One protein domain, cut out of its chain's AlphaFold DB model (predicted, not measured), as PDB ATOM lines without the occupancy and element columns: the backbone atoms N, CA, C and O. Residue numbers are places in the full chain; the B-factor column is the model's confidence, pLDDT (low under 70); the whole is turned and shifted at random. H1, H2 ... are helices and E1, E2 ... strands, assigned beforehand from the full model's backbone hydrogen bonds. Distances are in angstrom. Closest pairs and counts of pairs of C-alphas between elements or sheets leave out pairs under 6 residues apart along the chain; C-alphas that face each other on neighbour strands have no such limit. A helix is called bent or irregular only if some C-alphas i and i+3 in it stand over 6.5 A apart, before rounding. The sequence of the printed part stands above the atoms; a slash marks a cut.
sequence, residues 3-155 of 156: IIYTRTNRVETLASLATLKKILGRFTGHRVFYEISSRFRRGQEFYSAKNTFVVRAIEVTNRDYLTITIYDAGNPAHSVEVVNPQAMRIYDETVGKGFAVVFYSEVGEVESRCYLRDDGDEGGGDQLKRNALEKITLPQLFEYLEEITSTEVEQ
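This is residues 3 to 155 of the 156 residues of an uncharacterized protein of bacterium (UniProt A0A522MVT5). One twisted sheet of eight strands folds back on itself: the larger leaf, E1 E6 E7 E8 E2, faces the small leaf, E4 E5, and the long, bent strand E3 is the hinge. Helix H1 packs on E3 and lies over E4, while H2 lies off the sheet, beyond H1, with residues 150 to 155 sticking out. The printed part has 153 residues, with the order E1 H1 E2 E3 E4 E5 E6 E7 E8 H2; the sheet runs E1 E6 E7 E8 E2 E3 E4 E5 and is mixed. The class is mixed, helices and strands. The whole is compact, with a radius of gyration of the C-alphas of 16.1 A and spans of 43 by 42 by 34 A.

E3, residues 44 to 62, bends by 118 degrees at residue 56. Over residues 44 to 54 it pairs antiparallel with E2, residues 31 to 40, where N 34 and O 51 are 2.9 A apart, within hydrogen-bond range. Over residues 55 to 62 it pairs antiparallel with E4, residues 66 to 72, where N 59 and O 69 are 2.9 A apart. E5, residues 79 to 83, is an edge strand antiparallel to E4, with N 70 and O 80 2.8 A apart. E2 to E5 form a meander, each strand the antiparallel neighbour of the one before. E6, residues 87 to 91, E7, residues 100 to 107, and E8, residues 110 to 118, form another; N 89 and O 102 are 2.7 A apart, and N 103 and O 114 2.9 A. E8 is antiparallel to E2, with N 35 and O 115 2.9 A apart. At the other edge E1, residues 3 to 5, is parallel to E6, with N 4 and O 88 2.7 A apart. In this folded sheet, one sheet bent into two leaves that face each other, the closest C-alphas of E5 and E8 are those of Val 82 and Cys 114, 7.3 A apart. H1, residues 17 to 25, is on the sheet at a height of 7.3 A, over E4 and along the strands, at 15 degrees to E4 on the local plane. Its closest C-alphas to E3 are those of Lys 21 and Val 60, 6.6 A apart. H2, residues 138 to 151, is not on the sheet. It is close to H1 but not clearly touching: the closest C-alphas, of Thr 19 and Leu 145, are 7.1 A apart. In H1 and H2 every O i to N i+4 pair is within hydrogen-bond range.

E3 is 32.1 A long, from C-alpha 44 at (142.651, 237.275, 226.486). E2 measures 30.3 A, E8 26.6 A, E7 23.3 A, E4 19.9 A and H2 19.8 A. H2 ends with C-alpha 151 at (165.935, 269.128, 202.811).

The C-alphas farthest apart, of Gln 44 and Gln 155, are 50.3 A apart. The printed part has no cut. The links E1 to H1 and E8 to H2 are long, with 11 and 19 residues. The mean pLDDT of the printed part is 75.0; residues 3 to 15, 43 to 45, 93 to 98 and 120 to 155 are under 70.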
ATOM      1  N   ILE A   3     153.882 258.101 214.600       64.56
ATOM      2  CA  ILE A   3     155.057 257.219 214.595       64.56
ATOM      3  C   ILE A   3     155.713 257.371 215.969       64.56
ATOM      4  O   ILE A   3     156.027 258.482 216.367       64.56
ATOM      5  N   ILE A   4     155.816 256.287 216.732       63.56
ATOM      6  CA  ILE A   4     156.333 256.249 218.098       63.56
ATOM      7  C   ILE A   4     157.625 255.441 218.081       63.56
ATOM      8  O   ILE A   4     157.632 254.250 217.781       63.56
ATOM      9  N   TYR A   5     158.725 256.073 218.448       54.62
ATOM     10  CA  TYR A   5     159.994 255.388 218.621       54.62
ATOM     11  C   TYR A   5     160.188 254.964 220.076       54.62
ATOM     12  O   TYR A   5     159.745 255.658 220.986       54.62
ATOM     13  N   THR A   6     160.854 253.830 220.303       51.44
ATOM     14  CA  THR A   6     161.289 253.436 221.647       51.44
ATOM     15  C   THR A   6     162.805 253.241 221.661       51.44
ATOM     16  O   THR A   6     163.308 252.178 221.315       51.44
ATOM     17  N   ARG A   7     163.540 254.260 222.112       43.31
ATOM     18  CA  ARG A   7     164.901 254.141 222.665       43.31
ATOM     19  C   ARG A   7     164.887 254.926 223.952       43.31
ATOM     20  O   ARG A   7     164.986 256.148 223.933       43.31
ATOM     21  N   THR A   8     164.686 254.228 225.067       46.03
ATOM     22  CA  THR A   8     164.312 254.838 226.359       46.03
ATOM     23  C   THR A   8     162.968 255.608 226.286       46.03
ATOM     24  O   THR A   8     162.111 255.231 225.491       46.03
ATOM     25  N   ASN A   9     162.735 256.633 227.122       40.88
ATOM     26  CA  ASN A   9     161.415 257.253 227.376       40.88
ATOM     27  C   ASN A   9     161.002 258.399 226.415       40.88
ATOM     28  O   ASN A   9     160.111 259.180 226.756       40.88
ATOM     29  N   ARG A  10     161.628 258.565 225.241       39.03
ATOM     30  CA  ARG A  10     161.321 259.688 224.326       39.03
ATOM     31  C   ARG A  10     160.319 259.298 223.233       39.03
ATOM     32  O   ARG A  10     160.505 258.292 222.562       39.03
ATOM     33  N   VAL A  11     159.287 260.125 223.038       45.78
ATOM     34  CA  VAL A  11     158.263 259.995 221.984       45.78
ATOM     35  C   VAL A  11     158.368 261.204 221.056       45.78
ATOM     36  O   VAL A  11     158.086 262.321 221.481       45.78
ATOM     37  N   GLU A  12     158.744 260.992 219.797       48.81
ATOM     38  CA  GLU A  12     158.815 262.040 218.767       48.81
ATOM     39  C   GLU A  12     157.807 261.739 217.659       48.81
ATOM     40  O   GLU A  12     157.671 260.594 217.237       48.81
ATOM     41  N   THR A  13     157.053 262.747 217.208       51.00
ATOM     42  CA  THR A  13     156.014 262.558 216.183       51.00
ATOM     43  C   THR A  13     156.617 262.776 214.796       51.00
ATOM     44  O   THR A  13     156.580 263.882 214.268       51.00
ATOM     45  N   LEU A  14     157.141 261.718 214.181       54.91
ATOM     46  CA  LEU A  14     157.530 261.729 212.767       54.91
ATOM     47  C   LEU A  14     156.263 261.516 211.916       54.91
ATOM     48  O   LEU A  14     155.794 260.394 211.777       54.91
ATOM     49  N   ALA A  15     155.605 262.582 211.456       61.19
ATOM     50  CA  ALA A  15     154.190 262.516 211.042       61.19
ATOM     51  C   ALA A  15     153.907 262.545 209.527       61.19
ATOM     52  O   ALA A  15     152.733 262.531 209.152       61.19
ATOM     53  N   SER A  16     154.909 262.625 208.642       72.50
ATOM     54  CA  SER A  16     154.628 262.787 207.208       72.50
ATOM     55  C   SER A  16     154.358 261.449 206.504       72.50
ATOM     56  O   SER A  16     154.942 260.406 206.816       72.50
ATOM     57  N   LEU A  17     153.472 261.477 205.500       77.50
ATOM     58  CA  LEU A  17     153.217 260.335 204.613       77.50
ATOM     59  C   LEU A  17     154.501 259.894 203.886       77.50
ATOM     60  O   LEU A  17     154.679 258.707 203.615       77.50
ATOM     61  N   ALA A  18     155.397 260.841 203.591       80.56
ATOM     62  CA  ALA A  18     156.686 260.577 202.963       80.56
ATOM     63  C   ALA A  18     157.605 259.762 203.885       80.56
ATOM     64  O   ALA A  18     158.157 258.753 203.446       80.56
ATOM     65  N   THR A  19     157.703 260.122 205.168       79.56
ATOM     66  CA  THR A  19     158.474 259.363 206.166       79.56
ATOM     67  C   THR A  19     157.950 257.937 206.306       79.56
ATOM     68  O   THR A  19     158.735 256.991 206.253       79.56
ATOM     69  N   LEU A  20     156.627 257.760 206.397       83.00
ATOM     70  CA  LEU A  20     156.012 256.432 206.453       83.00
ATOM     71  C   LEU A  20     156.364 255.589 205.218       83.00
ATOM     72  O   LEU A  20     156.821 254.457 205.357       83.00
ATOM     73  N   LYS A  21     156.193 256.149 204.012       86.62
ATOM     74  CA  LYS A  21     156.540 255.472 202.752       86.62
ATOM     75  C   LYS A  21     158.018 255.093 202.693       86.62
ATOM     76  O   LYS A  21     158.333 254.005 202.226       86.62
ATOM     77  N   LYS A  22     158.916 255.952 203.181       83.75
ATOM     78  CA  LYS A  22     160.363 255.686 203.208       83.75
ATOM     79  C   LYS A  22     160.720 254.552 204.165       83.75
ATOM     80  O   LYS A  22     161.431 253.642 203.755       83.75
ATOM     81  N   ILE A  23     160.196 254.570 205.393       84.88
ATOM     82  CA  ILE A  23     160.417 253.496 206.377       84.88
ATOM     83  C   ILE A  23     159.905 252.167 205.826       84.88
ATOM     84  O   ILE A  23     160.626 251.176 205.838       84.88
ATOM     85  N   LEU A  24     158.679 252.154 205.299       89.00
ATOM     86  CA  LEU A  24     158.074 250.939 204.763       89.00
ATOM     87  C   LEU A  24     158.768 250.448 203.492       89.00
ATOM     88  O   LEU A  24     158.969 249.249 203.331       89.00
ATOM     89  N   GLY A  25     159.200 251.358 202.618       88.38
ATOM     90  CA  GLY A  25     159.900 251.029 201.378       88.38
ATOM     91  C   GLY A  25     161.140 250.157 201.591       88.38
ATOM     92  O   GLY A  25     161.453 249.341 200.730       88.38
ATOM     93  N   ARG A  26     161.778 250.248 202.766       84.69
ATOM     94  CA  ARG A  26     162.926 249.419 203.172       84.69
ATOM     95  C   ARG A  26     162.617 247.920 203.217       84.69
ATOM     96  O   ARG A  26     163.534 247.137 203.040       84.69
ATOM     97  N   PHE A  27     161.361 247.517 203.414       87.31
ATOM     98  CA  PHE A  27     160.969 246.105 203.398       87.31
ATOM     99  C   PHE A  27     160.748 245.559 201.982       87.31
ATOM    100  O   PHE A  27     160.668 244.348 201.809       87.31
ATOM    101  N   THR A  28     160.639 246.414 200.957       89.06
ATOM    102  CA  THR A  28     160.348 245.965 199.585       89.06
ATOM    103  C   THR A  28     161.500 245.132 199.035       89.06
ATOM    104  O   THR A  28     162.646 245.566 199.031       89.06
ATOM    105  N   GLY A  29     161.190 243.940 198.539       84.44
ATOM    106  CA  GLY A  29     162.161 242.956 198.069       84.44
ATOM    107  C   GLY A  29     162.781 242.106 199.178       84.44
ATOM    108  O   GLY A  29     163.541 241.201 198.855       84.44
ATOM    109  N   HIS A  30     162.454 242.352 200.450       83.56
ATOM    110  CA  HIS A  30     162.958 241.576 201.581       83.56
ATOM    111  C   HIS A  30     161.953 240.508 202.015       83.56
ATOM    112  O   HIS A  30     160.734 240.686 201.906       83.56
ATOM    113  N   ARG A  31     162.474 239.393 202.533       86.56
ATOM    114  CA  ARG A  31     161.687 238.389 203.244       86.56
ATOM    115  C   ARG A  31     161.334 238.942 204.621       86.56
ATOM    116  O   ARG A  31     162.208 239.265 205.419       86.56
ATOM    117  N   VAL A  32     160.045 239.046 204.903       89.00
ATOM    118  CA  VAL A  32     159.526 239.582 206.158       89.00
ATOM    119  C   VAL A  32     158.735 238.524 206.892       89.00
ATOM    120  O   VAL A  32     157.931 237.810 206.298       89.00
ATOM    121  N   PHE A  33     158.939 238.459 208.198       90.69
ATOM    122  CA  PHE A  33     158.020 237.824 209.121       90.69
ATOM    123  C   PHE A  33     156.952 238.850 209.497       90.69
ATOM    124  O   PHE A  33     157.281 239.986 209.852       90.69
ATOM    125  N   TYR A  34     155.685 238.450 209.478       91.69
ATOM    126  CA  TYR A  34     154.611 239.264 210.028       91.69
ATOM    127  C   TYR A  34     153.735 238.476 211.001       91.69
ATOM    128  O   TYR A  34     153.565 237.260 210.890       91.69
ATOM    129  N   GLU A  35     153.156 239.205 211.947       93.75
ATOM    130  CA  GLU A  35     152.177 238.704 212.901       93.75
ATOM    131  C   GLU A  35     151.027 239.702 213.027       93.75
ATOM    132  O   GLU A  35     151.241 240.880 213.324       93.75
ATOM    133  N   ILE A  36     149.801 239.223 212.827       92.88
ATOM    134  CA  ILE A  36     148.575 239.966 213.109       92.88
ATOM    135  C   ILE A  36     147.952 239.362 214.353       92.88
ATOM    136  O   ILE A  36     147.662 238.167 214.373       92.88
ATOM    137  N   SER A  37     147.715 240.181 215.370       92.06
ATOM    138  CA  SER A  37     147.057 239.734 216.593       92.06
ATOM    139  C   SER A  37     145.993 240.703 217.071       92.06
ATOM    140  O   SER A  37     146.112 241.916 216.902       92.06
ATOM    141  N   SER A  38     144.954 240.154 217.698       90.62
ATOM    142  CA  SER A  38     143.862 240.914 218.298       90.62
ATOM    143  C   SER A  38     143.534 240.389 219.694       90.62
ATOM    144  O   SER A  38     143.485 239.182 219.950       90.62
ATOM    145  N   ARG A  39     143.289 241.316 220.619       89.75
ATOM    146  CA  ARG A  39     142.954 241.008 222.015       89.75
ATOM    147  C   ARG A  39     141.940 241.988 222.584       89.75
ATOM    148  O   ARG A  39     141.917 243.154 222.196       89.75
ATOM    149  N   PHE A  40     141.161 241.540 223.563       85.81
ATOM    150  CA  PHE A  40     140.362 242.445 224.389       85.81
ATOM    151  C   PHE A  40     141.249 243.156 225.417       85.81
ATOM    152  O   PHE A  40     142.092 242.520 226.057       85.81
ATOM    153  N   ARG A  41     141.016 244.454 225.651       78.50
ATOM    154  CA  ARG A  41     141.729 245.266 226.659       78.50
ATOM    155  C   ARG A  41     141.694 244.655 228.063       78.50
ATOM    156  O   ARG A  41     142.618 244.863 228.839       78.50
ATOM    157  N   ARG A  42     140.642 243.890 228.379       80.38
ATOM    158  CA  ARG A  42     140.433 243.220 229.677       80.38
ATOM    159  C   ARG A  42     140.935 241.770 229.740       80.38
ATOM    160  O   ARG A  42     140.720 241.112 230.748       80.38
ATOM    161  N   GLY A  43     141.667 241.320 228.720       68.25
ATOM    162  CA  GLY A  43     142.544 240.154 228.808       68.25
ATOM    163  C   GLY A  43     141.943 238.832 228.336       68.25
ATOM    164  O   GLY A  43     141.394 238.083 229.129       68.25
ATOM    165  N   GLN A  44     142.151 238.538 227.052       64.88
ATOM    166  CA  GLN A  44     142.651 237.275 226.486       64.88
ATOM    167  C   GLN A  44     143.002 237.583 225.014       64.88
ATOM    168  O   GLN A  44     142.280 238.338 224.354       64.88
ATOM    169  N   GLU A  45     144.134 237.088 224.508       63.03
ATOM    170  CA  GLU A  45     144.389 237.091 223.060       63.03
ATOM    171  C   GLU A  45     143.464 236.045 222.439       63.03
ATOM    172  O   GLU A  45     143.449 234.902 222.892       63.03
ATOM    173  N   PHE A  46     142.638 236.442 221.469       82.31
ATOM    174  CA  PHE A  46     141.673 235.524 220.851       82.31
ATOM    175  C   PHE A  46     142.038 235.183 219.406       82.31
ATOM    176  O   PHE A  46     141.510 234.221 218.852       82.31
ATOM    177  N   TYR A  47     142.942 235.953 218.798       85.94
ATOM    178  CA  TYR A  47     143.381 235.743 217.429       85.94
ATOM    179  C   TYR A  47     144.845 236.150 217.263       85.94
ATOM    180  O   TYR A  47     145.213 237.275 217.598       85.94
ATOM    181  N   SER A  48     145.653 235.241 216.718       89.94
ATOM    182  CA  SER A  48     147.013 235.504 216.251       89.94
ATOM    183  C   SER A  48     147.258 234.685 214.986       89.94
ATOM    184  O   SER A  48     147.011 233.476 214.965       89.94
ATOM    185  N   ALA A  49     147.715 235.342 213.925       90.06
ATOM    186  CA  ALA A  49     148.115 234.723 212.670       90.06
ATOM    187  C   ALA A  49     149.511 235.219 212.295       90.06
ATOM    188  O   ALA A  49     149.790 236.415 212.357       90.06
ATOM    189  N   LYS A  50     150.385 234.290 211.912       92.94
ATOM    190  CA  LYS A  50     151.799 234.551 211.626       92.94
ATOM    191  C   LYS A  50     152.160 233.908 210.304       92.94
ATOM    192  O   LYS A  50     151.727 232.784 210.050       92.94
ATOM    193  N   ASN A  51     152.955 234.587 209.492       91.50
ATOM    194  CA  ASN A  51     153.463 234.037 208.242       91.50
ATOM    195  C   ASN A  51     154.713 234.826 207.800       91.50
ATOM    196  O   ASN A  51     155.017 235.891 208.339       91.50
ATOM    197  N   THR A  52     155.458 234.281 206.843       90.81
ATOM    198  CA  THR A  52     156.682 234.873 206.302       90.81
ATOM    199  C   THR A  52     156.600 234.891 204.783       90.81
ATOM    200  O   THR A  52     156.288 233.871 204.174       90.81
ATOM    201  N   PHE A  53     156.895 236.029 204.157       90.56
ATOM    202  CA  PHE A  53     156.853 236.161 202.699       90.56
ATOM    203  C   PHE A  53     157.810 237.236 202.181       90.56
ATOM    204  O   PHE A  53     158.301 238.056 202.950       90.56
ATOM    205  N   VAL A  54     158.088 237.243 200.875       90.88
ATOM    206  CA  VAL A  54     158.902 238.293 200.239       90.88
ATOM    207  C   VAL A  54     157.999 239.443 199.817       90.88
ATOM    208  O   VAL A  54     157.041 239.242 199.073       90.88
ATOM    209  N   VAL A  55     158.298 240.659 200.264       91.25
ATOM    210  CA  VAL A  55     157.478 241.835 199.951       91.25
ATOM    211  C   VAL A  55     157.693 242.252 198.499       91.25
ATOM    212  O   VAL A  55     158.773 242.700 198.123       91.25
ATOM    213  N   ARG A  56     156.651 242.182 197.674       92.56
ATOM    214  CA  ARG A  56     156.671 242.671 196.287       92.56
ATOM    215  C   ARG A  56     156.637 244.191 196.216       92.56
ATOM    216  O   ARG A  56     157.375 244.800 195.449       92.56
ATOM    217  N   ALA A  57     155.717 244.778 196.969       93.56
ATOM    218  CA  ALA A  57     155.444 246.203 196.995       93.56
ATOM    219  C   ALA A  57     154.708 246.550 198.288       93.56
ATOM    220  O   ALA A  57     153.986 245.714 198.839       93.56
ATOM    221  N   ILE A  58     154.860 247.796 198.734       94.75
ATOM    222  CA  ILE A  58     154.038 248.370 199.796       94.75
ATOM    223  C   ILE A  58     153.365 249.620 199.255       94.75
ATOM    224  O   ILE A  58     154.029 250.574 198.847       94.75
ATOM    225  N   GLU A  59     152.040 249.616 199.269       94.19
ATOM    226  CA  GLU A  59     151.231 250.760 198.881       94.19
ATOM    227  C   GLU A  59     150.726 251.480 200.125       94.19
ATOM    228  O   GLU A  59     150.199 250.868 201.050       94.19
ATOM    229  N   VAL A  60     150.901 252.802 200.149       90.31
ATOM    230  CA  VAL A  60     150.412 253.659 201.231       90.31
ATOM    231  C   VAL A  60     149.490 254.707 200.627       90.31
ATOM    232  O   VAL A  60     149.943 255.610 199.911       90.31
ATOM    233  N   THR A  61     148.201 254.591 200.927       86.88
ATOM    234  CA  THR A  61     147.157 255.507 200.466       86.88
ATOM    235  C   THR A  61     146.547 256.249 201.651       86.88
ATOM    236  O   THR A  61     146.458 255.725 202.756       86.88
ATOM    237  N   ASN A  62     146.186 257.513 201.439       82.62
ATOM    238  CA  ASN A  62     145.568 258.357 202.457       82.62
ATOM    239  C   ASN A  62     144.474 259.191 201.784       82.62
ATOM    240  O   ASN A  62     144.725 260.326 201.379       82.62
ATOM    241  N   ARG A  63     143.318 258.563 201.542       76.62
ATOM    242  CA  ARG A  63     142.143 259.207 200.928       76.62
ATOM    243  C   ARG A  63     141.064 259.422 201.985       76.62
ATOM    244  O   ARG A  63     140.968 260.518 202.518       76.62
ATOM    245  N   ASP A  64     140.333 258.361 202.319       76.44
ATOM    246  CA  ASP A  64     139.307 258.374 203.373       76.44
ATOM    247  C   ASP A  64     139.912 258.051 204.743       76.44
ATOM    248  O   ASP A  64     139.575 258.636 205.770       76.44
ATOM    249  N   TYR A  65     140.855 257.115 204.738       81.19
ATOM    250  CA  TYR A  65     141.667 256.706 205.868       81.19
ATOM    251  C   TYR A  65     143.056 256.307 205.363       81.19
ATOM    252  O   TYR A  65     143.267 256.087 204.166       81.19
ATOM    253  N   LEU A  66     144.016 256.241 206.286       85.19
ATOM    254  CA  LEU A  66     145.344 255.721 205.991       85.19
ATOM    255  C   LEU A  66     145.256 254.204 205.801       85.19
ATOM    256  O   LEU A  66     144.933 253.493 206.753       85.19
ATOM    257  N   THR A  67     145.592 253.721 204.611       89.44
ATOM    258  CA  THR A  67     145.665 252.293 204.287       89.44
ATOM    259  C   THR A  67     147.078 251.947 203.856       89.44
ATOM    260  O   THR A  67     147.665 252.626 203.007       89.44
ATOM    261  N   ILE A  68     147.623 250.893 204.454       93.00
ATOM    262  CA  ILE A  68     148.934 250.339 204.124       93.00
ATOM    263  C   ILE A  68     148.718 248.905 203.657       93.00
ATOM    264  O   ILE A  68     148.271 248.072 204.442       93.00
ATOM    265  N   THR A  69     149.065 248.618 202.407       95.06
ATOM    266  CA  THR A  69     148.900 247.290 201.811       95.06
ATOM    267  C   THR A  69     150.262 246.719 201.454       95.06
ATOM    268  O   THR A  69     151.016 247.319 200.690       95.06
ATOM    269  N   ILE A  70     150.588 245.563 202.024       95.25
ATOM    270  CA  ILE A  70     151.856 244.853 201.849       95.25
ATOM    271  C   ILE A  70     151.580 243.638 200.967       95.25
ATOM    272  O   ILE A  70     150.853 242.730 201.369       95.25
ATOM    273  N   TYR A  71     152.145 243.627 199.761       95.38
ATOM    274  CA  TYR A  71     151.914 242.568 198.782       95.38
ATOM    275  C   TYR A  71     152.982 241.485 198.852       95.38
ATOM    276  O   TYR A  71     154.174 241.790 198.901       95.38
ATOM    277  N   ASP A  72     152.557 240.231 198.754       92.69
ATOM    278  CA  ASP A  72     153.441 239.079 198.624       92.69
ATOM    279  C   ASP A  72     153.931 238.913 197.173       92.69
ATOM    280  O   ASP A  72     153.177 239.080 196.210       92.69
ATOM    281  N   ALA A  73     155.224 238.635 197.003       91.56
ATOM    282  CA  ALA A  73     155.853 238.365 195.713       91.56
ATOM    283  C   ALA A  73     155.624 236.931 195.221       91.56
ATOM    284  O   ALA A  73     155.565 236.711 194.013       91.56
ATOM    285  N   GLY A  74     155.485 235.969 196.135       88.94
ATOM    286  CA  GLY A  74     155.261 234.557 195.826       88.94
ATOM    287  C   GLY A  74     153.790 234.201 195.619       88.94
ATOM    288  O   GLY A  74     153.495 233.161 195.031       88.94
ATOM    289  N   ASN A  75     152.863 235.049 196.074       89.88
ATOM    290  CA  ASN A  75     151.430 234.793 195.960       89.88
ATOM    291  C   ASN A  75     150.619 236.088 195.738       89.88
ATOM    292  O   ASN A  75     150.379 236.827 196.688       89.88
ATOM    293  N   PRO A  76     150.103 236.348 194.521       87.62
ATOM    294  CA  PRO A  76     149.350 237.571 194.231       87.62
ATOM    295  C   PRO A  76     147.994 237.650 194.947       87.62
ATOM    296  O   PRO A  76     147.421 238.734 195.031       87.62
ATOM    297  N   ALA A  77     147.472 236.528 195.450       91.94
ATOM    298  CA  ALA A  77     146.245 236.492 196.243       91.94
ATOM    299  C   ALA A  77     146.496 236.752 197.739       91.94
ATOM    300  O   ALA A  77     145.545 236.822 198.513       91.94
ATOM    301  N   HIS A  78     147.760 236.874 198.156       92.62
ATOM    302  CA  HIS A  78     148.137 237.144 199.533       92.62
ATOM    303  C   HIS A  78     148.623 238.591 199.689       92.62
ATOM    304  O   HIS A  78     149.548 239.054 199.017       92.62
ATOM    305  N   SER A  79     147.988 239.311 200.608       93.12
ATOM    306  CA  SER A  79     148.394 240.651 201.017       93.12
ATOM    307  C   SER A  79     147.984 240.912 202.458       93.12
ATOM    308  O   SER A  79     146.953 240.415 202.914       93.12
ATOM    309  N   VAL A  80     148.754 241.748 203.147       93.56
ATOM    310  CA  VAL A  80     148.413 242.259 204.476       93.56
ATOM    311  C   VAL A  80     147.940 243.695 204.335       93.56
ATOM    312  O   VAL A  80     148.660 244.529 203.791       93.56
ATOM    313  N   GLU A  81     146.745 243.989 204.836       92.81
ATOM    314  CA  GLU A  81     146.181 245.336 204.828       92.81
ATOM    315  C   GLU A  81     146.057 245.865 206.260       92.81
ATOM    316  O   GLU A  81     145.437 245.249 207.128       92.81
ATOM    317  N   VAL A  82     146.666 247.022 206.512       91.50
ATOM    318  CA  VAL A  82     146.574 247.746 207.779       91.50
ATOM    319  C   VAL A  82     145.760 249.010 207.545       91.50
ATOM    320  O   VAL A  82     146.205 249.939 206.868       91.50
ATOM    321  N   VAL A  83     144.570 249.044 208.141       89.31
ATOM    322  CA  VAL A  83     143.596 250.122 207.959       89.31
ATOM    323  C   VAL A  83     143.553 251.027 209.186       89.31
ATOM    324  O   VAL A  83     143.390 250.569 210.317       89.31
ATOM    325  N   ASN A  84     143.679 252.328 208.938       87.44
ATOM    326  CA  ASN A  84     143.581 253.416 209.907       87.44
ATOM    327  C   ASN A  84     144.361 253.178 211.221       87.44
ATOM    328  O   ASN A  84     143.782 253.270 212.310       87.44
ATOM    329  N   PRO A  85     145.673 252.861 211.164       89.25
ATOM    330  CA  PRO A  85     146.449 252.642 212.374       89.25
ATOM    331  C   PRO A  85     146.564 253.936 213.192       89.25
ATOM    332  O   PRO A  85     146.899 255.017 212.691       89.25
ATOM    333  N   GLN A  86     146.339 253.817 214.496       86.56
ATOM    334  CA  GLN A  86     146.468 254.920 215.446       86.56
ATOM    335  C   GLN A  86     147.935 255.289 215.653       86.56
ATOM    336  O   GLN A  86     148.292 256.476 215.683       86.56
ATOM    337  N   ALA A  87     148.795 254.274 215.742       86.31
ATOM    338  CA  ALA A  87     150.226 254.446 215.893       86.31
ATOM    339  C   ALA A  87     151.024 253.394 215.117       86.31
ATOM    340  O   ALA A  87     150.565 252.272 214.920       86.31
ATOM    341  N   MET A  88     152.243 253.762 214.732       88.88
ATOM    342  CA  MET A  88     153.280 252.846 214.268       88.88
ATOM    343  C   MET A  88     154.437 252.909 215.259       88.88
ATOM    344  O   MET A  88     154.926 253.999 215.530       88.88
ATOM    345  N   ARG A  89     154.884 251.778 215.804       86.56
ATOM    346  CA  ARG A  89     156.100 251.696 216.616       86.56
ATOM    347  C   ARG A  89     157.252 251.118 215.824       86.56
ATOM    348  O   ARG A  89     157.029 250.197 215.052       86.56
ATOM    349  N   ILE A  90     158.452 251.640 216.043       83.69
ATOM    350  CA  ILE A  90     159.688 251.113 215.454       83.69
ATOM    351  C   ILE A  90     160.551 250.549 216.581       83.69
ATOM    352  O   ILE A  90     160.787 251.239 217.578       83.69
ATOM    353  N   TYR A  91     160.996 249.307 216.416       79.94
ATOM    354  CA  TYR A  91     161.815 248.570 217.372       79.94
ATOM    355  C   TYR A  91     163.200 248.298 216.794       79.94
ATOM    356  O   TYR A  91     163.320 247.908 215.631       79.94
ATOM    357  N   ASP A  92     164.225 248.497 217.626       70.88
ATOM    358  CA  ASP A  92     165.570 247.998 217.341       70.88
ATOM    359  C   ASP A  92     165.577 246.535 217.759       70.88
ATOM    360  O   ASP A  92     165.339 246.226 218.932       70.88
ATOM    361  N   GLU A  93     165.773 245.632 216.811       68.56
ATOM    362  CA  GLU A  93     165.915 244.224 217.146       68.56
ATOM    363  C   GLU A  93     167.369 243.932 217.538       68.56
ATOM    364  O   GLU A  93     168.291 244.711 217.302       68.56
ATOM    365  N   THR A  94     167.587 242.791 218.189       60.53
ATOM    366  CA  THR A  94     168.930 242.337 218.597       60.53
ATOM    367  C   THR A  94     169.978 242.419 217.478       60.53
ATOM    368  O   THR A  94     169.670 242.220 216.303       60.53
ATOM    369  N   VAL A  95     171.242 242.633 217.867       54.81
ATOM    370  CA  VAL A  95     172.404 242.743 216.968       54.81
ATOM    371  C   VAL A  95     172.379 241.661 215.882       54.81
ATOM    372  O   VAL A  95     172.468 240.471 216.173       54.81
ATOM    373  N   GLY A  96     172.284 242.089 214.621       56.31
ATOM    374  CA  GLY A  96     172.245 241.200 213.457       56.31
ATOM    375  C   GLY A  96     170.865 241.026 212.821       56.31
ATOM    376  O   GLY A  96     170.811 240.537 211.697       56.31
ATOM    377  N   LYS A  97     169.789 241.472 213.477       61.62
ATOM    378  CA  LYS A  97     168.443 241.583 212.903       61.62
ATOM    379  C   LYS A  97     168.163 243.048 212.542       61.62
ATOM    380  O   LYS A  97     168.617 243.943 213.250       61.62
ATOM    381  N   GLY A  98     167.491 243.293 211.415       68.94
ATOM    382  CA  GLY A  98     167.050 244.639 211.020       68.94
ATOM    383  C   GLY A  98     165.981 245.196 211.969       68.94
ATOM    384  O   GLY A  98     165.578 244.528 212.916       68.94
ATOM    385  N   PHE A  99     165.482 246.408 211.722       76.25
ATOM    386  CA  PHE A  99     164.415 246.977 212.552       76.25
ATOM    387  C   PHE A  99     163.057 246.297 212.300       76.25
ATOM    388  O   PHE A  99     162.788 245.778 211.214       76.25
ATOM    389  N   ALA A 100     162.177 246.339 213.298       87.25
ATOM    390  CA  ALA A 100     160.788 245.899 213.176       87.25
ATOM    391  C   ALA A 100     159.827 247.084 213.300       87.25
ATOM    392  O   ALA A 100     160.111 248.068 213.989       87.25
ATOM    393  N   VAL A 101     158.669 246.983 212.653       91.00
ATOM    394  CA  VAL A 101     157.580 247.955 212.778       91.00
ATOM    395  C   VAL A 101     156.315 247.285 213.288       91.00
ATOM    396  O   VAL A 101     156.005 246.150 212.936       91.00
ATOM    397  N   VAL A 102     155.564 247.992 214.128       92.69
ATOM    398  CA  VAL A 102     154.283 247.519 214.655       92.69
ATOM    399  C   VAL A 102     153.226 248.577 214.471       92.69
ATOM    400  O   VAL A 102     153.314 249.656 215.052       92.69
ATOM    401  N   PHE A 103     152.186 248.252 213.722       93.06
ATOM    402  CA  PHE A 103     150.993 249.076 213.636       93.06
ATOM    403  C   PHE A 103     150.016 248.703 214.738       93.06
ATOM    404  O   PHE A 103     149.770 247.523 214.977       93.06
ATOM    405  N   TYR A 104     149.447 249.713 215.384       90.88
ATOM    406  CA  TYR A 104     148.441 249.574 216.428       90.88
ATOM    407  C   TYR A 104     147.129 250.185 215.962       90.88
ATOM    408  O   TYR A 104     147.098 251.329 215.502       90.88
ATOM    409  N   SER A 105     146.049 249.438 216.137       87.75
ATOM    410  CA  SER A 105     144.686 249.921 215.965       87.75
ATOM    411  C   SER A 105     143.857 249.518 217.177       87.75
ATOM    412  O   SER A 105     144.018 248.419 217.706       87.75
ATOM    413  N   GLU A 106     142.979 250.405 217.631       86.56
ATOM    414  CA  GLU A 106     142.067 250.121 218.733       86.56
ATOM    415  C   GLU A 106     140.647 250.485 218.306       86.56
ATOM    416  O   GLU A 106     140.375 251.623 217.917       86.56
ATOM    417  N   VAL A 107     139.737 249.516 218.390       83.50
ATOM    418  CA  VAL A 107     138.320 249.681 218.060       83.50
ATOM    419  C   VAL A 107     137.505 249.184 219.246       83.50
ATOM    420  O   VAL A 107     137.456 247.988 219.532       83.50
ATOM    421  N   GLY A 108     136.889 250.116 219.976       86.81
ATOM    422  CA  GLY A 108     136.193 249.806 221.225       86.81
ATOM    423  C   GLY A 108     137.133 249.160 222.248       86.81
ATOM    424  O   GLY A 108     138.148 249.745 222.631       86.81
ATOM    425  N   GLU A 109     136.801 247.944 222.682       87.44
ATOM    426  CA  GLU A 109     137.617 247.164 223.621       87.44
ATOM    427  C   GLU A 109     138.653 246.258 222.943       87.44
ATOM    428  O   GLU A 109     139.394 245.566 223.643       87.44
ATOM    429  N   VAL A 110     138.726 246.246 221.610       87.06
ATOM    430  CA  VAL A 110     139.651 245.395 220.857       87.06
ATOM    431  C   VAL A 110     140.893 246.188 220.473       87.06
ATOM    432  O   VAL A 110     140.812 247.224 219.815       87.06
ATOM    433  N   GLU A 111     142.057 245.672 220.853       89.88
ATOM    434  CA  GLU A 111     143.357 246.119 220.364       89.88
ATOM    435  C   GLU A 111     143.830 245.147 219.287       89.88
ATOM    436  O   GLU A 111     143.895 243.943 219.536       89.88
ATOM    437  N   SER A 112     144.191 245.666 218.117       91.00
ATOM    438  CA  SER A 112     144.793 244.902 217.026       91.00
ATOM    439  C   SER A 112     146.193 245.410 216.716       91.00
ATOM    440  O   SER A 112     146.480 246.609 216.801       91.00
ATOM    441  N   ARG A 113     147.079 244.481 216.367       93.44
ATOM    442  CA  ARG A 113     148.483 244.738 216.068       93.44
ATOM    443  C   ARG A 113     148.855 244.068 214.762       93.44
ATOM    444  O   ARG A 113     148.454 242.936 214.523       93.44
ATOM    445  N   CYS A 114     149.655 244.755 213.960       94.19
ATOM    446  CA  CYS A 114     150.359 244.166 212.830       94.19
ATOM    447  C   CYS A 114     151.853 244.396 213.044       94.19
ATOM    448  O   CYS A 114     152.332 245.518 212.880       94.19
ATOM    449  N   TYR A 115     152.561 243.349 213.456       93.44
ATOM    450  CA  TYR A 115     154.010 243.318 213.600       93.44
ATOM    451  C   TYR A 115     154.635 242.875 212.277       93.44
ATOM    452  O   TYR A 115     154.185 241.900 211.686       93.44
ATOM    453  N   LEU A 116     155.664 243.584 211.828       92.38
ATOM    454  CA  LEU A 116     156.418 243.303 210.615       92.38
ATOM    455  C   LEU A 116     157.910 243.419 210.932       92.38
ATOM    456  O   LEU A 116     158.368 244.465 211.394       92.38
ATOM    457  N   ARG A 117     158.669 242.359 210.672       89.56
ATOM    458  CA  ARG A 117     160.115 242.300 210.903       89.56
ATOM    459  C   ARG A 117     160.807 241.730 209.677       89.56
ATOM    460  O   ARG A 117     160.328 240.763 209.092       89.56
ATOM    461  N   ASP A 118     161.959 242.293 209.340       83.44
ATOM    462  CA  ASP A 118     162.875 241.686 208.378       83.44
ATOM    463  C   ASP A 118     163.394 240.339 208.917       83.44
ATOM    464  O   ASP A 118     163.953 240.257 210.019       83.44
ATOM    465  N   ASP A 119     163.153 239.266 208.169       77.12
ATOM    466  CA  ASP A 119     163.487 237.896 208.566       77.12
ATOM    467  C   ASP A 119     164.778 237.381 207.911       77.12
ATOM    468  O   ASP A 119     165.157 236.232 208.124       77.12
ATOM    469  N   GLY A 120     165.497 238.236 207.175       65.75
ATOM    470  CA  GLY A 120     166.767 237.881 206.547       65.75
ATOM    471  C   GLY A 120     166.627 236.949 205.337       65.75
ATOM    472  O   GLY A 120     165.540 236.707 204.822       65.75
ATOM    473  N   ASP A 121     167.765 236.443 204.857       55.03
ATOM    474  CA  ASP A 121     167.929 235.929 203.487       55.03
ATOM    475  C   ASP A 121     167.887 234.390 203.374       55.03
ATOM    476  O   ASP A 121     168.624 233.780 202.599       55.03
ATOM    477  N   GLU A 122     167.054 233.711 204.170       46.81
ATOM    478  CA  GLU A 122     166.904 232.260 204.020       46.81
ATOM    479  C   GLU A 122     165.816 231.905 202.999       46.81
ATOM    480  O   GLU A 122     164.618 231.895 203.290       46.81
ATOM    481  N   GLY A 123     166.262 231.532 201.798       38.12
ATOM    482  CA  GLY A 123     165.586 230.511 201.000       38.12
ATOM    483  C   GLY A 123     165.236 230.893 199.567       38.12
ATOM    484  O   GLY A 123     164.102 231.266 199.289       38.12
ATOM    485  N   GLY A 124     166.168 230.604 198.655       37.44
ATOM    486  CA  GLY A 124     165.837 230.016 197.357       37.44
ATOM    487  C   GLY A 124     165.657 230.974 196.182       37.44
ATOM    488  O   GLY A 124     164.546 231.388 195.874       37.44
ATOM    489  N   GLY A 125     166.744 231.150 195.425       35.78
ATOM    490  CA  GLY A 125     166.690 231.489 194.004       35.78
ATOM    491  C   GLY A 125     167.294 232.845 193.670       35.78
ATOM    492  O   GLY A 125     166.658 233.861 193.900       35.78
ATOM    493  N   ASP A 126     168.510 232.810 193.113       40.75
ATOM    494  CA  ASP A 126     169.124 233.659 192.069       40.75
ATOM    495  C   ASP A 126     168.475 235.006 191.659       40.75
ATOM    496  O   ASP A 126     168.528 235.417 190.500       40.75
ATOM    497  N   GLN A 127     167.917 235.772 192.590       41.41
ATOM    498  CA  GLN A 127     167.446 237.131 192.351       41.41
ATOM    499  C   GLN A 127     168.247 238.111 193.182       41.41
ATOM    500  O   GLN A 127     167.772 238.706 194.139       41.41
ATOM    501  N   LEU A 128     169.456 238.322 192.659       40.69
ATOM    502  CA  LEU A 128     170.338 239.450 192.907       40.69
ATOM    503  C   LEU A 128     170.901 239.488 194.324       40.69
ATOM    504  O   LEU A 128     170.199 239.413 195.318       40.69
ATOM    505  N   LYS A 129     172.210 239.712 194.380       40.44
ATOM    506  CA  LYS A 129     172.992 240.139 195.542       40.44
ATOM    507  C   LYS A 129     172.477 241.480 196.104       40.44
ATOM    508  O   LYS A 129     173.204 242.470 196.128       40.44
ATOM    509  N   ARG A 130     171.203 241.565 196.474       43.59
ATOM    510  CA  ARG A 130     170.618 242.661 197.229       43.59
ATOM    511  C   ARG A 130     170.892 242.306 198.672       43.59
ATOM    512  O   ARG A 130     170.153 241.549 199.281       43.59
ATOM    513  N   ASN A 131     172.054 242.773 199.124       37.81
ATOM    514  CA  ASN A 131     172.531 242.670 200.495       37.81
ATOM    515  C   ASN A 131     171.347 242.740 201.465       37.81
ATOM    516  O   ASN A 131     170.517 243.644 201.322       37.81
ATOM    517  N   ALA A 132     171.297 241.811 202.432       46.50
ATOM    518  CA  ALA A 132     170.492 241.947 203.644       46.50
ATOM    519  C   ALA A 132     170.407 243.430 203.994       46.50
ATOM    520  O   ALA A 132     171.472 244.054 204.040       46.50
ATOM    521  N   LEU A 133     169.175 243.954 204.111       47.88
ATOM    522  CA  LEU A 133     168.826 245.362 204.345       47.88
ATOM    523  C   LEU A 133     170.047 246.063 204.927       47.88
ATOM    524  O   LEU A 133     170.377 245.735 206.069       47.88
ATOM    525  N   GLU A 134     170.790 246.854 204.122       49.03
ATOM    526  CA  GLU A 134     172.095 247.403 204.547       49.03
ATOM    527  C   GLU A 134     171.942 247.829 205.990       49.03
ATOM    528  O   GLU A 134     171.056 248.654 206.232       49.03
ATOM    529  N   LYS A 135     172.666 247.150 206.901       52.62
ATOM    530  CA  LYS A 135     172.392 247.135 208.344       52.62
ATOM    531  C   LYS A 135     172.369 248.568 208.846       52.62
ATOM    532  O   LYS A 135     173.388 249.101 209.271       52.62
ATOM    533  N   ILE A 136     171.200 249.183 208.750       53.69
ATOM    534  CA  ILE A 136     170.970 250.543 209.165       53.69
ATOM    535  C   ILE A 136     170.518 250.389 210.594       53.69
ATOM    536  O   ILE A 136     169.456 249.845 210.899       53.69
ATOM    537  N   THR A 137     171.407 250.769 211.491       61.78
ATOM    538  CA  THR A 137     171.028 250.931 212.881       61.78
ATOM    539  C   THR A 137     169.936 251.997 212.943       61.78
ATOM    540  O   THR A 137     169.869 252.889 212.093       61.78
ATOM    541  N   LEU A 138     169.065 251.937 213.946       61.44
ATOM    542  CA  LEU A 138     168.046 252.972 214.088       61.44
ATOM    543  C   LEU A 138     168.609 254.402 214.140       61.44
ATOM    544  O   LEU A 138     168.025 255.250 213.478       61.44
ATOM    545  N   PRO A 139     169.740 254.696 214.811       64.12
ATOM    546  CA  PRO A 139     170.383 256.007 214.713       64.12
ATOM    547  C   PRO A 139     170.648 256.460 213.272       64.12
ATOM    548  O   PRO A 139     170.299 257.579 212.923       64.12
ATOM    549  N   GLN A 140     171.157 255.573 212.414       65.81
ATOM    550  CA  GLN A 140     171.399 255.887 211.002       65.81
ATOM    551  C   GLN A 140     170.094 256.081 210.219       65.81
ATOM    552  O   GLN A 140     170.037 256.897 209.305       65.81
ATOM    553  N   LEU A 141     169.022 255.359 210.573       68.56
ATOM    554  CA  LEU A 141     167.696 255.607 210.003       68.56
ATOM    555  C   LEU A 141     167.213 257.016 210.368       68.56
ATOM    556  O   LEU A 141     166.603 257.669 209.533       68.56
ATOM    557  N   PHE A 142     167.490 257.488 211.583       64.75
ATOM    558  CA  PHE A 142     167.141 258.844 212.001       64.75
ATOM    559  C   PHE A 142     168.006 259.909 211.342       64.75
ATOM    560  O   PHE A 142     167.425 260.857 210.847       64.75
ATOM    561  N   GLU A 143     169.326 259.740 211.245       67.38
ATOM    562  CA  GLU A 143     170.189 260.659 210.479       67.38
ATOM    563  C   GLU A 143     169.669 260.802 209.042       67.38
ATOM    564  O   GLU A 143     169.431 261.907 208.563       67.38
ATOM    565  N   TYR A 144     169.336 259.675 208.406       67.31
ATOM    566  CA  TYR A 144     168.721 259.657 207.083       67.31
ATOM    567  C   TYR A 144     167.358 260.371 207.040       67.31
ATOM    568  O   TYR A 144     167.057 261.108 206.100       67.31
ATOM    569  N   LEU A 145     166.496 260.160 208.040       67.25
ATOM    570  CA  LEU A 145     165.189 260.816 208.114       67.25
ATOM    571  C   LEU A 145     165.302 262.318 208.417       67.25
ATOM    572  O   LEU A 145     164.534 263.087 207.843       67.25
ATOM    573  N   GLU A 146     166.238 262.728 209.272       67.06
ATOM    574  CA  GLU A 146     166.527 264.118 209.628       67.06
ATOM    575  C   GLU A 146     167.050 264.883 208.414       67.06
ATOM    576  O   GLU A 146     166.451 265.896 208.055       67.06
ATOM    577  N   GLU A 147     168.061 264.351 207.713       62.75
ATOM    578  CA  GLU A 147     168.585 264.912 206.458       62.75
ATOM    579  C   GLU A 147     167.457 265.193 205.462       62.75
ATOM    580  O   GLU A 147     167.356 266.277 204.885       62.75
ATOM    581  N   ILE A 148     166.539 264.242 205.308       60.22
ATOM    582  CA  ILE A 148     165.373 264.382 204.438       60.22
ATOM    583  C   ILE A 148     164.431 265.486 204.914       60.22
ATOM    584  O   ILE A 148     163.998 266.302 204.102       60.22
ATOM    585  N   THR A 149     164.071 265.499 206.199       58.75
ATOM    586  CA  THR A 149     163.142 266.505 206.726       58.75
ATOM    587  C   THR A 149     163.734 267.907 206.681       58.75
ATOM    588  O   THR A 149     162.996 268.853 206.443       58.75
ATOM    589  N   SER A 150     165.050 268.049 206.832       58.44
ATOM    590  CA  SER A 150     165.757 269.318 206.658       58.44
ATOM    591  C   SER A 150     165.767 269.765 205.195       58.44
ATOM    592  O   SER A 150     165.541 270.938 204.915       58.44
ATOM    593  N   THR A 151     165.931 268.830 204.255       52.91
ATOM    594  CA  THR A 151     165.935 269.128 202.811       52.91
ATOM    595  C   THR A 151     164.541 269.504 202.282       52.91
ATOM    596  O   THR A 151     164.421 270.323 201.375       52.91
ATOM    597  N   GLU A 152     163.464 268.950 202.851       49.06
ATOM    598  CA  GLU A 152     162.076 269.314 202.503       49.06
ATOM    599  C   GLU A 152     161.686 270.735 202.966       49.06
ATOM    600  O   GLU A 152     160.716 271.291 202.454       49.06
ATOM    601  N   VAL A 153     162.434 271.348 203.894       49.25
ATOM    602  CA  VAL A 153     162.170 272.708 204.411       49.25
ATOM    603  C   VAL A 153     162.901 273.795 203.609       49.25
ATOM    604  O   VAL A 153     162.463 274.943 203.605       49.25
ATOM    605  N   GLU A 154     163.970 273.456 202.883       42.12
ATOM    606  CA  GLU A 154     164.777 274.424 202.119       42.12
ATOM    607  C   GLU A 154     164.251 274.735 200.705       42.12
ATOM    608  O   GLU A 154     164.820 275.575 200.011       42.12
ATOM    609  N   GLN A 155     163.149 274.120 200.264       35.78
ATOM    610  CA  GLN A 155     162.489 274.491 199.005       35.78
ATOM    611  C   GLN A 155     161.332 275.469 199.257       35.78
ATOM    612  O   GLN A 155     160.166 275.072 199.297       35.78
TER     613      GLN A 155